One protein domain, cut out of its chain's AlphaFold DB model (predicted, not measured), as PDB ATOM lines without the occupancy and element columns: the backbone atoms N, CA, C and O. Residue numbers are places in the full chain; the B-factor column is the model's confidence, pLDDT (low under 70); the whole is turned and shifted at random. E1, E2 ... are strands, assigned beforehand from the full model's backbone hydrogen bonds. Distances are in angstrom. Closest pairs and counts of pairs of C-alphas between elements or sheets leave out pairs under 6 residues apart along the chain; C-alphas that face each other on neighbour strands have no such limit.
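What this domain is: This is residues 154 to 212 of the 212 residues of an uncharacterized protein of Rhodococcus sp. M8 (UniProt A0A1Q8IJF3). With little regular structure, the domain is one small twisted sheet of four short strands, with residues 159 to 160 of the long opening stretch paired antiparallel with residues 205 to 206 of the edge strand E4, and residues 194 to 200 sticking out. The printed part has 59 residues, no named helix and strands E1 to E4; the sheet's order is E3, E2, E1, E4, antiparallel, and the class is all strand, with only 13 residues in named elements. It is compact, radius of gyration of the C-alphas 10.9 A, spanning 33 by 24 by 20 A.

Where its parts are: After residues 154 to 171, E1, residues 172 to 174, begins at C-alpha (-82.665, 185.090, -53.663). E2 is residues 180 to 183, 10.0 A long, and E3 residues 189 to 191. E4, residues 205 to 207, ends at C-alpha (-88.355, 183.185, -55.560).

How they stand to each other: E1, E2 and E3 form a meander, each strand the antiparallel neighbour of the one before, in two hairpins; N 181 and O 173 are 2.8 A apart, N 190 and O 182 2.9 A. E4 is E1's antiparallel neighbour, with N 174 and O 206 at 2.8 A, giving a Greek key, a meander whose first strand neighbours the fourth.

The domain as a whole: The farthest C-alphas, Val 154 and Val 197, are 33.0 A apart. The printed part has no cut; the link E3 to E4 is long. The pLDDT is under 70 at residues 154 to 156, 193 to 201 and 210 to 212.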
ATOM      1  N   VAL A 154     -96.540 187.568 -65.151       49.97
ATOM      2  CA  VAL A 154     -95.547 187.759 -64.100       49.97
ATOM      3  C   VAL A 154     -95.317 186.346 -63.618       49.97
ATOM      4  O   VAL A 154     -96.270 185.720 -63.140       49.97
ATOM      5  N   ALA A 155     -94.151 185.786 -63.950       59.25
ATOM      6  CA  ALA A 155     -93.912 184.374 -63.740       59.25
ATOM      7  C   ALA A 155     -94.215 184.139 -62.268       59.25
ATOM      8  O   ALA A 155     -93.623 184.804 -61.417       59.25
ATOM      9  N   GLU A 156     -95.230 183.319 -61.972       69.75
ATOM     10  CA  GLU A 156     -95.610 183.105 -60.582       69.75
ATOM     11  C   GLU A 156     -94.340 182.658 -59.856       69.75
ATOM     12  O   GLU A 156     -93.680 181.732 -60.349       69.75
ATOM     13  N   PRO A 157     -93.944 183.339 -58.762       80.94
ATOM     14  CA  PRO A 157     -92.713 183.018 -58.072       80.94
ATOM     15  C   PRO A 157     -92.655 181.519 -57.820       80.94
ATOM     16  O   PRO A 157     -93.575 180.947 -57.223       80.94
ATOM     17  N   ARG A 158     -91.597 180.866 -58.304       90.56
ATOM     18  CA  ARG A 158     -91.391 179.446 -58.027       90.56
ATOM     19  C   ARG A 158     -91.366 179.267 -56.507       90.56
ATOM     20  O   ARG A 158     -90.805 180.103 -55.794       90.56
ATOM     21  N   THR A 159     -92.006 178.209 -56.017       92.69
ATOM     22  CA  THR A 159     -92.050 177.899 -54.585       92.69
ATOM     23  C   THR A 159     -91.407 176.553 -54.290       92.69
ATOM     24  O   THR A 159     -91.488 175.632 -55.103       92.69
ATOM     25  N   TRP A 160     -90.758 176.449 -53.131       94.38
ATOM     26  CA  TRP A 160     -90.073 175.238 -52.673       94.38
ATOM     27  C   TRP A 160     -90.330 174.991 -51.191       94.38
ATOM     28  O   TRP A 160     -90.386 175.936 -50.402       94.38
ATOM     29  N   ASP A 161     -90.420 173.723 -50.798       91.50
ATOM     30  CA  ASP A 161     -90.567 173.344 -49.390       91.50
ATOM     31  C   ASP A 161     -89.219 173.297 -48.653       91.50
ATOM     32  O   ASP A 161     -89.180 173.247 -47.425       91.50
ATOM     33  N   ASP A 162     -88.103 173.348 -49.385       87.38
ATOM     34  CA  ASP A 162     -86.755 173.253 -48.832       87.38
ATOM     35  C   ASP A 162     -85.752 174.105 -49.630       87.38
ATOM     36  O   ASP A 162     -85.714 174.067 -50.860       87.38
ATOM     37  N   LEU A 163     -84.871 174.835 -48.936       87.81
ATOM     38  CA  LEU A 163     -83.799 175.629 -49.555       87.81
ATOM     39  C   LEU A 163     -82.830 174.795 -50.410       87.81
ATOM     40  O   LEU A 163     -82.159 175.330 -51.297       87.81
ATOM     41  N   ARG A 164     -82.725 173.491 -50.143       86.88
ATOM     42  CA  ARG A 164     -81.889 172.545 -50.899       86.88
ATOM     43  C   ARG A 164     -82.491 172.177 -52.253       86.88
ATOM     44  O   ARG A 164     -81.750 171.751 -53.134       86.88
ATOM     45  N   GLU A 165     -83.802 172.339 -52.411       91.25
ATOM     46  CA  GLU A 165     -84.523 172.091 -53.666       91.25
ATOM     47  C   GLU A 165     -84.488 173.298 -54.603       91.25
ATOM     48  O   GLU A 165     -84.723 173.157 -55.803       91.25
ATOM     49  N   VAL A 166     -84.162 174.478 -54.068       90.19
ATOM     50  CA  VAL A 166     -84.051 175.702 -54.852       90.19
ATOM     51  C   VAL A 166     -82.916 175.545 -55.882       90.19
ATOM     52  O   VAL A 166     -81.766 175.293 -55.491       90.19
ATOM     53  N   PRO A 167     -83.194 175.720 -57.186       91.88
ATOM     54  CA  PRO A 167     -82.198 175.657 -58.250       91.88
ATOM     55  C   PRO A 167     -81.038 176.646 -58.066       91.88
ATOM     56  O   PRO A 167     -81.164 177.684 -57.411       91.88
ATOM     57  N   ILE A 168     -79.872 176.311 -58.626       90.25
ATOM     58  CA  ILE A 168     -78.637 177.096 -58.451       90.25
ATOM     59  C   ILE A 168     -78.708 178.484 -59.105       90.25
ATOM     60  O   ILE A 168     -78.018 179.401 -58.666       90.25
ATOM     61  N   ASP A 169     -79.548 178.631 -60.125       90.00
ATOM     62  CA  ASP A 169     -79.832 179.871 -60.849       90.00
ATOM     63  C   ASP A 169     -80.675 180.867 -60.046       90.00
ATOM     64  O   ASP A 169     -80.718 182.031 -60.424       90.00
ATOM     65  N   VAL A 170     -81.300 180.452 -58.938       91.31
ATOM     66  CA  VAL A 170     -82.103 181.335 -58.083       91.31
ATOM     67  C   VAL A 170     -81.194 182.008 -57.048       91.31
ATOM     68  O   VAL A 170     -80.683 181.327 -56.145       91.31
ATOM     69  N   PRO A 171     -80.978 183.333 -57.140       91.75
ATOM     70  CA  PRO A 171     -80.035 184.027 -56.271       91.75
ATOM     71  C   PRO A 171     -80.640 184.389 -54.911       91.75
ATOM     72  O   PRO A 171     -79.902 184.497 -53.928       91.75
ATOM     73  N   VAL A 172     -81.959 184.599 -54.849       92.88
ATOM     74  CA  VAL A 172     -82.665 185.090 -53.663       92.88
ATOM     75  C   VAL A 172     -84.025 184.411 -53.543       92.88
ATOM     76  O   VAL A 172     -84.773 184.321 -54.517       92.88
ATOM     77  N   VAL A 173     -84.358 183.960 -52.338       92.62
ATOM     78  CA  VAL A 173     -85.700 183.483 -51.990       92.62
ATOM     79  C   VAL A 173     -86.182 184.147 -50.709       92.62
ATOM     80  O   VAL A 173     -85.382 184.600 -49.891       92.62
ATOM     81  N   ARG A 174     -87.494 184.202 -50.520       92.31
ATOM     82  CA  ARG A 174     -88.154 184.772 -49.350       92.31
ATOM     83  C   ARG A 174     -88.985 183.699 -48.667       92.31
ATOM     84  O   ARG A 174     -89.716 182.972 -49.334       92.31
ATOM     85  N   ASP A 175     -88.865 183.580 -47.353       90.69
ATOM     86  CA  ASP A 175     -89.703 182.657 -46.586       90.69
ATOM     87  C   ASP A 175     -91.076 183.259 -46.238       90.69
ATOM     88  O   ASP A 175     -91.365 184.431 -46.498       90.69
ATOM     89  N   VAL A 176     -91.935 182.464 -45.595       87.56
ATOM     90  CA  VAL A 176     -93.282 182.884 -45.160       87.56
ATOM     91  C   VAL A 176     -93.315 184.063 -44.182       87.56
ATOM     92  O   VAL A 176     -94.381 184.632 -43.946       87.56
ATOM     93  N   ARG A 177     -92.187 184.417 -43.558       84.19
ATOM     94  CA  ARG A 177     -92.071 185.565 -42.646       84.19
ATOM     95  C   ARG A 177     -91.571 186.817 -43.350       84.19
ATOM     96  O   ARG A 177     -91.529 187.874 -42.725       84.19
ATOM     97  N   GLY A 178     -91.226 186.708 -44.627       86.88
ATOM     98  CA  GLY A 178     -90.634 187.792 -45.388       86.88
ATOM     99  C   GLY A 178     -89.115 187.874 -45.251       86.88
ATOM    100  O   GLY A 178     -88.540 188.842 -45.740       86.88
ATOM    101  N   THR A 179     -88.455 186.897 -44.620       87.19
ATOM    102  CA  THR A 179     -86.994 186.897 -44.500       87.19
ATOM    103  C   THR A 179     -86.368 186.505 -45.834       87.19
ATOM    104  O   THR A 179     -86.699 185.460 -46.399       87.19
ATOM    105  N   GLU A 180     -85.457 187.341 -46.332       91.06
ATOM    106  CA  GLU A 180     -84.698 187.061 -47.548       91.06
ATOM    107  C   GLU A 180     -83.479 186.185 -47.258       91.06
ATOM    108  O   GLU A 180     -82.660 186.463 -46.376       91.06
ATOM    109  N   TRP A 181     -83.346 185.143 -48.065       89.50
ATOM    110  CA  TRP A 181     -82.226 184.223 -48.090       89.50
ATOM    111  C   TRP A 181     -81.485 184.433 -49.403       89.50
ATOM    112  O   TRP A 181     -82.063 184.290 -50.478       89.50
ATOM    113  N   ARG A 182     -80.200 184.778 -49.325       92.19
ATOM    114  CA  ARG A 182     -79.340 185.027 -50.487       92.19
ATOM    115  C   ARG A 182     -78.359 183.884 -50.669       92.19
ATOM    116  O   ARG A 182     -77.748 183.415 -49.704       92.19
ATOM    117  N   ARG A 183     -78.187 183.435 -51.908       89.50
ATOM    118  CA  ARG A 183     -77.221 182.391 -52.234       89.50
ATOM    119  C   ARG A 183     -75.815 182.987 -52.263       89.50
ATOM    120  O   ARG A 183     -75.528 183.943 -52.975       89.50
ATOM    121  N   THR A 184     -74.923 182.415 -51.469       87.69
ATOM    122  CA  THR A 184     -73.498 182.761 -51.461       87.69
ATOM    123  C   THR A 184     -72.799 182.239 -52.721       87.69
ATOM    124  O   THR A 184     -73.259 181.262 -53.317       87.69
ATOM    125  N   PRO A 185     -71.623 182.784 -53.087       86.06
ATOM    126  CA  PRO A 185     -70.814 182.245 -54.184       86.06
ATOM    127  C   PRO A 185     -70.425 180.766 -54.012       86.06
ATOM    128  O   PRO A 185     -70.160 180.080 -54.992       86.06
ATOM    129  N   ALA A 186     -70.406 180.262 -52.773       86.75
ATOM    130  CA  ALA A 186     -70.146 178.856 -52.462       86.75
ATOM    131  C   ALA A 186     -71.396 177.955 -52.583       86.75
ATOM    132  O   ALA A 186     -71.325 176.766 -52.279       86.75
ATOM    133  N   GLY A 187     -72.551 178.505 -52.972       84.69
ATOM    134  CA  GLY A 187     -73.812 177.777 -53.144       84.69
ATOM    135  C   GLY A 187     -74.642 177.597 -51.867       84.69
ATOM    136  O   GLY A 187     -75.765 177.104 -51.954       84.69
ATOM    137  N   SER A 188     -74.130 178.019 -50.705       87.50
ATOM    138  CA  SER A 188     -74.852 178.003 -49.418       87.50
ATOM    139  C   SER A 188     -75.799 179.197 -49.279       87.50
ATOM    140  O   SER A 188     -75.556 180.229 -49.902       87.50
ATOM    141  N   TRP A 189     -76.822 179.096 -48.432       87.69
ATOM    142  CA  TRP A 189     -77.780 180.177 -48.173       87.69
ATOM    143  C   TRP A 189     -77.392 181.011 -46.951       87.69
ATOM    144  O   TRP A 189     -76.944 180.470 -45.942       87.69
ATOM    145  N   MET A 190     -77.580 182.327 -47.041       86.19
ATOM    146  CA  MET A 190     -77.329 183.282 -45.961       86.19
ATOM    147  C   MET A 190     -78.541 184.204 -45.808       86.19
ATOM    148  O   MET A 190     -78.949 184.845 -46.775       86.19
ATOM    149  N   GLY A 191     -79.123 184.248 -44.609       82.31
ATOM    150  CA  GLY A 191     -80.173 185.210 -44.268       82.31
ATOM    151  C   GLY A 191     -79.593 186.603 -44.002       82.31
ATOM    152  O   GLY A 191     -78.432 186.728 -43.610       82.31
ATOM    153  N   GLU A 192     -80.394 187.647 -44.210       73.38
ATOM    154  CA  GLU A 192     -79.994 189.043 -43.963       73.38
ATOM    155  C   GLU A 192     -79.770 189.346 -42.465       73.38
ATOM    156  O   GLU A 192     -78.911 190.148 -42.095       73.38
ATOM    157  N   GLU A 193     -80.475 188.639 -41.578       64.31
ATOM    158  CA  GLU A 193     -80.220 188.700 -40.142       64.31
ATOM    159  C   GLU A 193     -79.015 187.820 -39.780       64.31
ATOM    160  O   GLU A 193     -79.058 186.594 -39.871       64.31
ATOM    161  N   SER A 194     -77.934 188.452 -39.309       52.44
ATOM    162  CA  SER A 194     -76.673 187.819 -38.859       52.44
ATOM    163  C   SER A 194     -76.804 186.735 -37.769       52.44
ATOM    164  O   SER A 194     -75.813 186.136 -37.356       52.44
ATOM    165  N   THR A 195     -78.019 186.452 -37.304       57.06
ATOM    166  CA  THR A 195     -78.359 185.361 -36.394       57.06
ATOM    167  C   THR A 195     -78.915 184.179 -37.176       57.06
ATOM    168  O   THR A 195     -80.070 183.789 -37.002       57.06
ATOM    169  N   TRP A 196     -78.096 183.582 -38.045       59.84
ATOM    170  CA  TRP A 196     -78.424 182.268 -38.588       59.84
ATOM    171  C   TRP A 196     -78.496 181.269 -37.426       59.84
ATOM    172  O   TRP A 196     -77.484 180.953 -36.797       59.84
ATOM    173  N   VAL A 197     -79.706 180.807 -37.109       59.12
ATOM    174  CA  VAL A 197     -79.934 179.728 -36.147       59.12
ATOM    175  C   VAL A 197     -80.356 178.495 -36.947       59.12
ATOM    176  O   VAL A 197     -81.438 178.513 -37.543       59.12
ATOM    177  N   PRO A 198     -79.536 177.427 -36.982       57.56
ATOM    178  CA  PRO A 198     -79.900 176.206 -37.687       57.56
ATOM    179  C   PRO A 198     -81.248 175.671 -37.178       57.56
ATOM    180  O   PRO A 198     -81.445 175.526 -35.971       57.56
ATOM    181  N   GLY A 199     -82.181 175.396 -38.099       63.50
ATOM    182  CA  GLY A 199     -83.516 174.860 -37.793       63.50
ATOM    183  C   GLY A 199     -84.662 175.881 -37.691       63.50
ATOM    184  O   GLY A 199     -85.772 175.488 -37.334       63.50
ATOM    185  N   ILE A 200     -84.436 177.168 -37.998       63.53
ATOM    186  CA  ILE A 200     -85.510 178.188 -38.115       63.53
ATOM    187  C   ILE A 200     -86.012 178.347 -39.566       63.53
ATOM    188  O   ILE A 200     -86.932 179.114 -39.834       63.53
ATOM    189  N   GLU A 201     -85.466 177.568 -40.492       67.62
ATOM    190  CA  GLU A 201     -85.932 177.422 -41.872       67.62
ATOM    191  C   GLU A 201     -87.430 177.061 -41.908       67.62
ATOM    192  O   GLU A 201     -87.838 175.995 -41.443       67.62
ATOM    193  N   ARG A 202     -88.274 177.988 -42.384       74.12
ATOM    194  CA  ARG A 202     -89.730 177.809 -42.464       74.12
ATOM    195  C   ARG A 202     -90.178 177.855 -43.914       74.12
ATOM    196  O   ARG A 202     -90.130 178.906 -44.542       74.12
ATOM    197  N   SER A 203     -90.657 176.720 -44.397       74.25
ATOM    198  CA  SER A 203     -91.264 176.578 -45.711       74.25
ATOM    199  C   SER A 203     -92.695 177.137 -45.768       74.25
ATOM    200  O   SER A 203     -93.355 177.250 -44.724       74.25
ATOM    201  N   PRO A 204     -93.205 177.456 -46.974       84.88
ATOM    202  CA  PRO A 204     -92.502 177.473 -48.267       84.88
ATOM    203  C   PRO A 204     -91.590 178.697 -48.489       84.88
ATOM    204  O   PRO A 204     -91.779 179.756 -47.890       84.88
ATOM    205  N   TYR A 205     -90.625 178.541 -49.394       87.69
ATOM    206  CA  TYR A 205     -89.752 179.591 -49.928       87.69
ATOM    207  C   TYR A 205     -90.249 180.026 -51.299       87.69
ATOM    208  O   TYR A 205     -90.494 179.167 -52.138       87.69
ATOM    209  N   ALA A 206     -90.358 181.328 -51.543       90.94
ATOM    210  CA  ALA A 206     -90.735 181.896 -52.835       90.94
ATOM    211  C   ALA A 206     -89.543 182.610 -53.483       90.94
ATOM    212  O   ALA A 206     -88.801 183.320 -52.804       90.94
ATOM    213  N   GLU A 207     -89.353 182.437 -54.788       90.44
ATOM    214  CA  GLU A 207     -88.355 183.185 -55.560       90.44
ATOM    215  C   GLU A 207     -88.584 184.694 -55.448       90.44
ATOM    216  O   GLU A 207     -89.697 185.182 -55.640       90.44
ATOM    217  N   VAL A 208     -87.524 185.449 -55.154       85.94
ATOM    218  CA  VAL A 208     -87.570 186.910 -55.267       85.94
ATOM    219  C   VAL A 208     -87.123 187.262 -56.676       85.94
ATOM    220  O   VAL A 208     -85.929 187.335 -56.966       85.94
ATOM    221  N   ILE A 209     -88.103 187.451 -57.553       81.56
ATOM    222  CA  ILE A 209     -87.895 188.069 -58.859       81.56
ATOM    223  C   ILE A 209     -87.597 189.536 -58.545       81.56
ATOM    224  O   ILE A 209     -88.439 190.211 -57.956       81.56
ATOM    225  N   ALA A 210     -86.366 189.988 -58.799       63.66
ATOM    226  CA  ALA A 210     -86.044 191.408 -58.678       63.66
ATOM    227  C   ALA A 210     -87.075 192.179 -59.505       63.66
ATOM    228  O   ALA A 210     -87.324 191.753 -60.631       63.66
ATOM    229  N   ASP A 211     -87.693 193.217 -58.925       47.25
ATOM    230  CA  ASP A 211     -88.673 194.055 -59.624       47.25
ATOM    231  C   ASP A 211     -88.139 194.340 -61.041       47.25
ATOM    232  O   ASP A 211     -87.061 194.930 -61.177       47.25
ATOM    233  N   ALA A 212     -88.830 193.792 -62.048       38.94
ATOM    234  CA  ALA A 212     -88.592 194.088 -63.455       38.94
ATOM    235  C   ALA A 212     -88.916 195.567 -63.711       38.94
ATOM    236  O   ALA A 212     -89.940 196.038 -63.154       38.94
TER     237      ALA A 212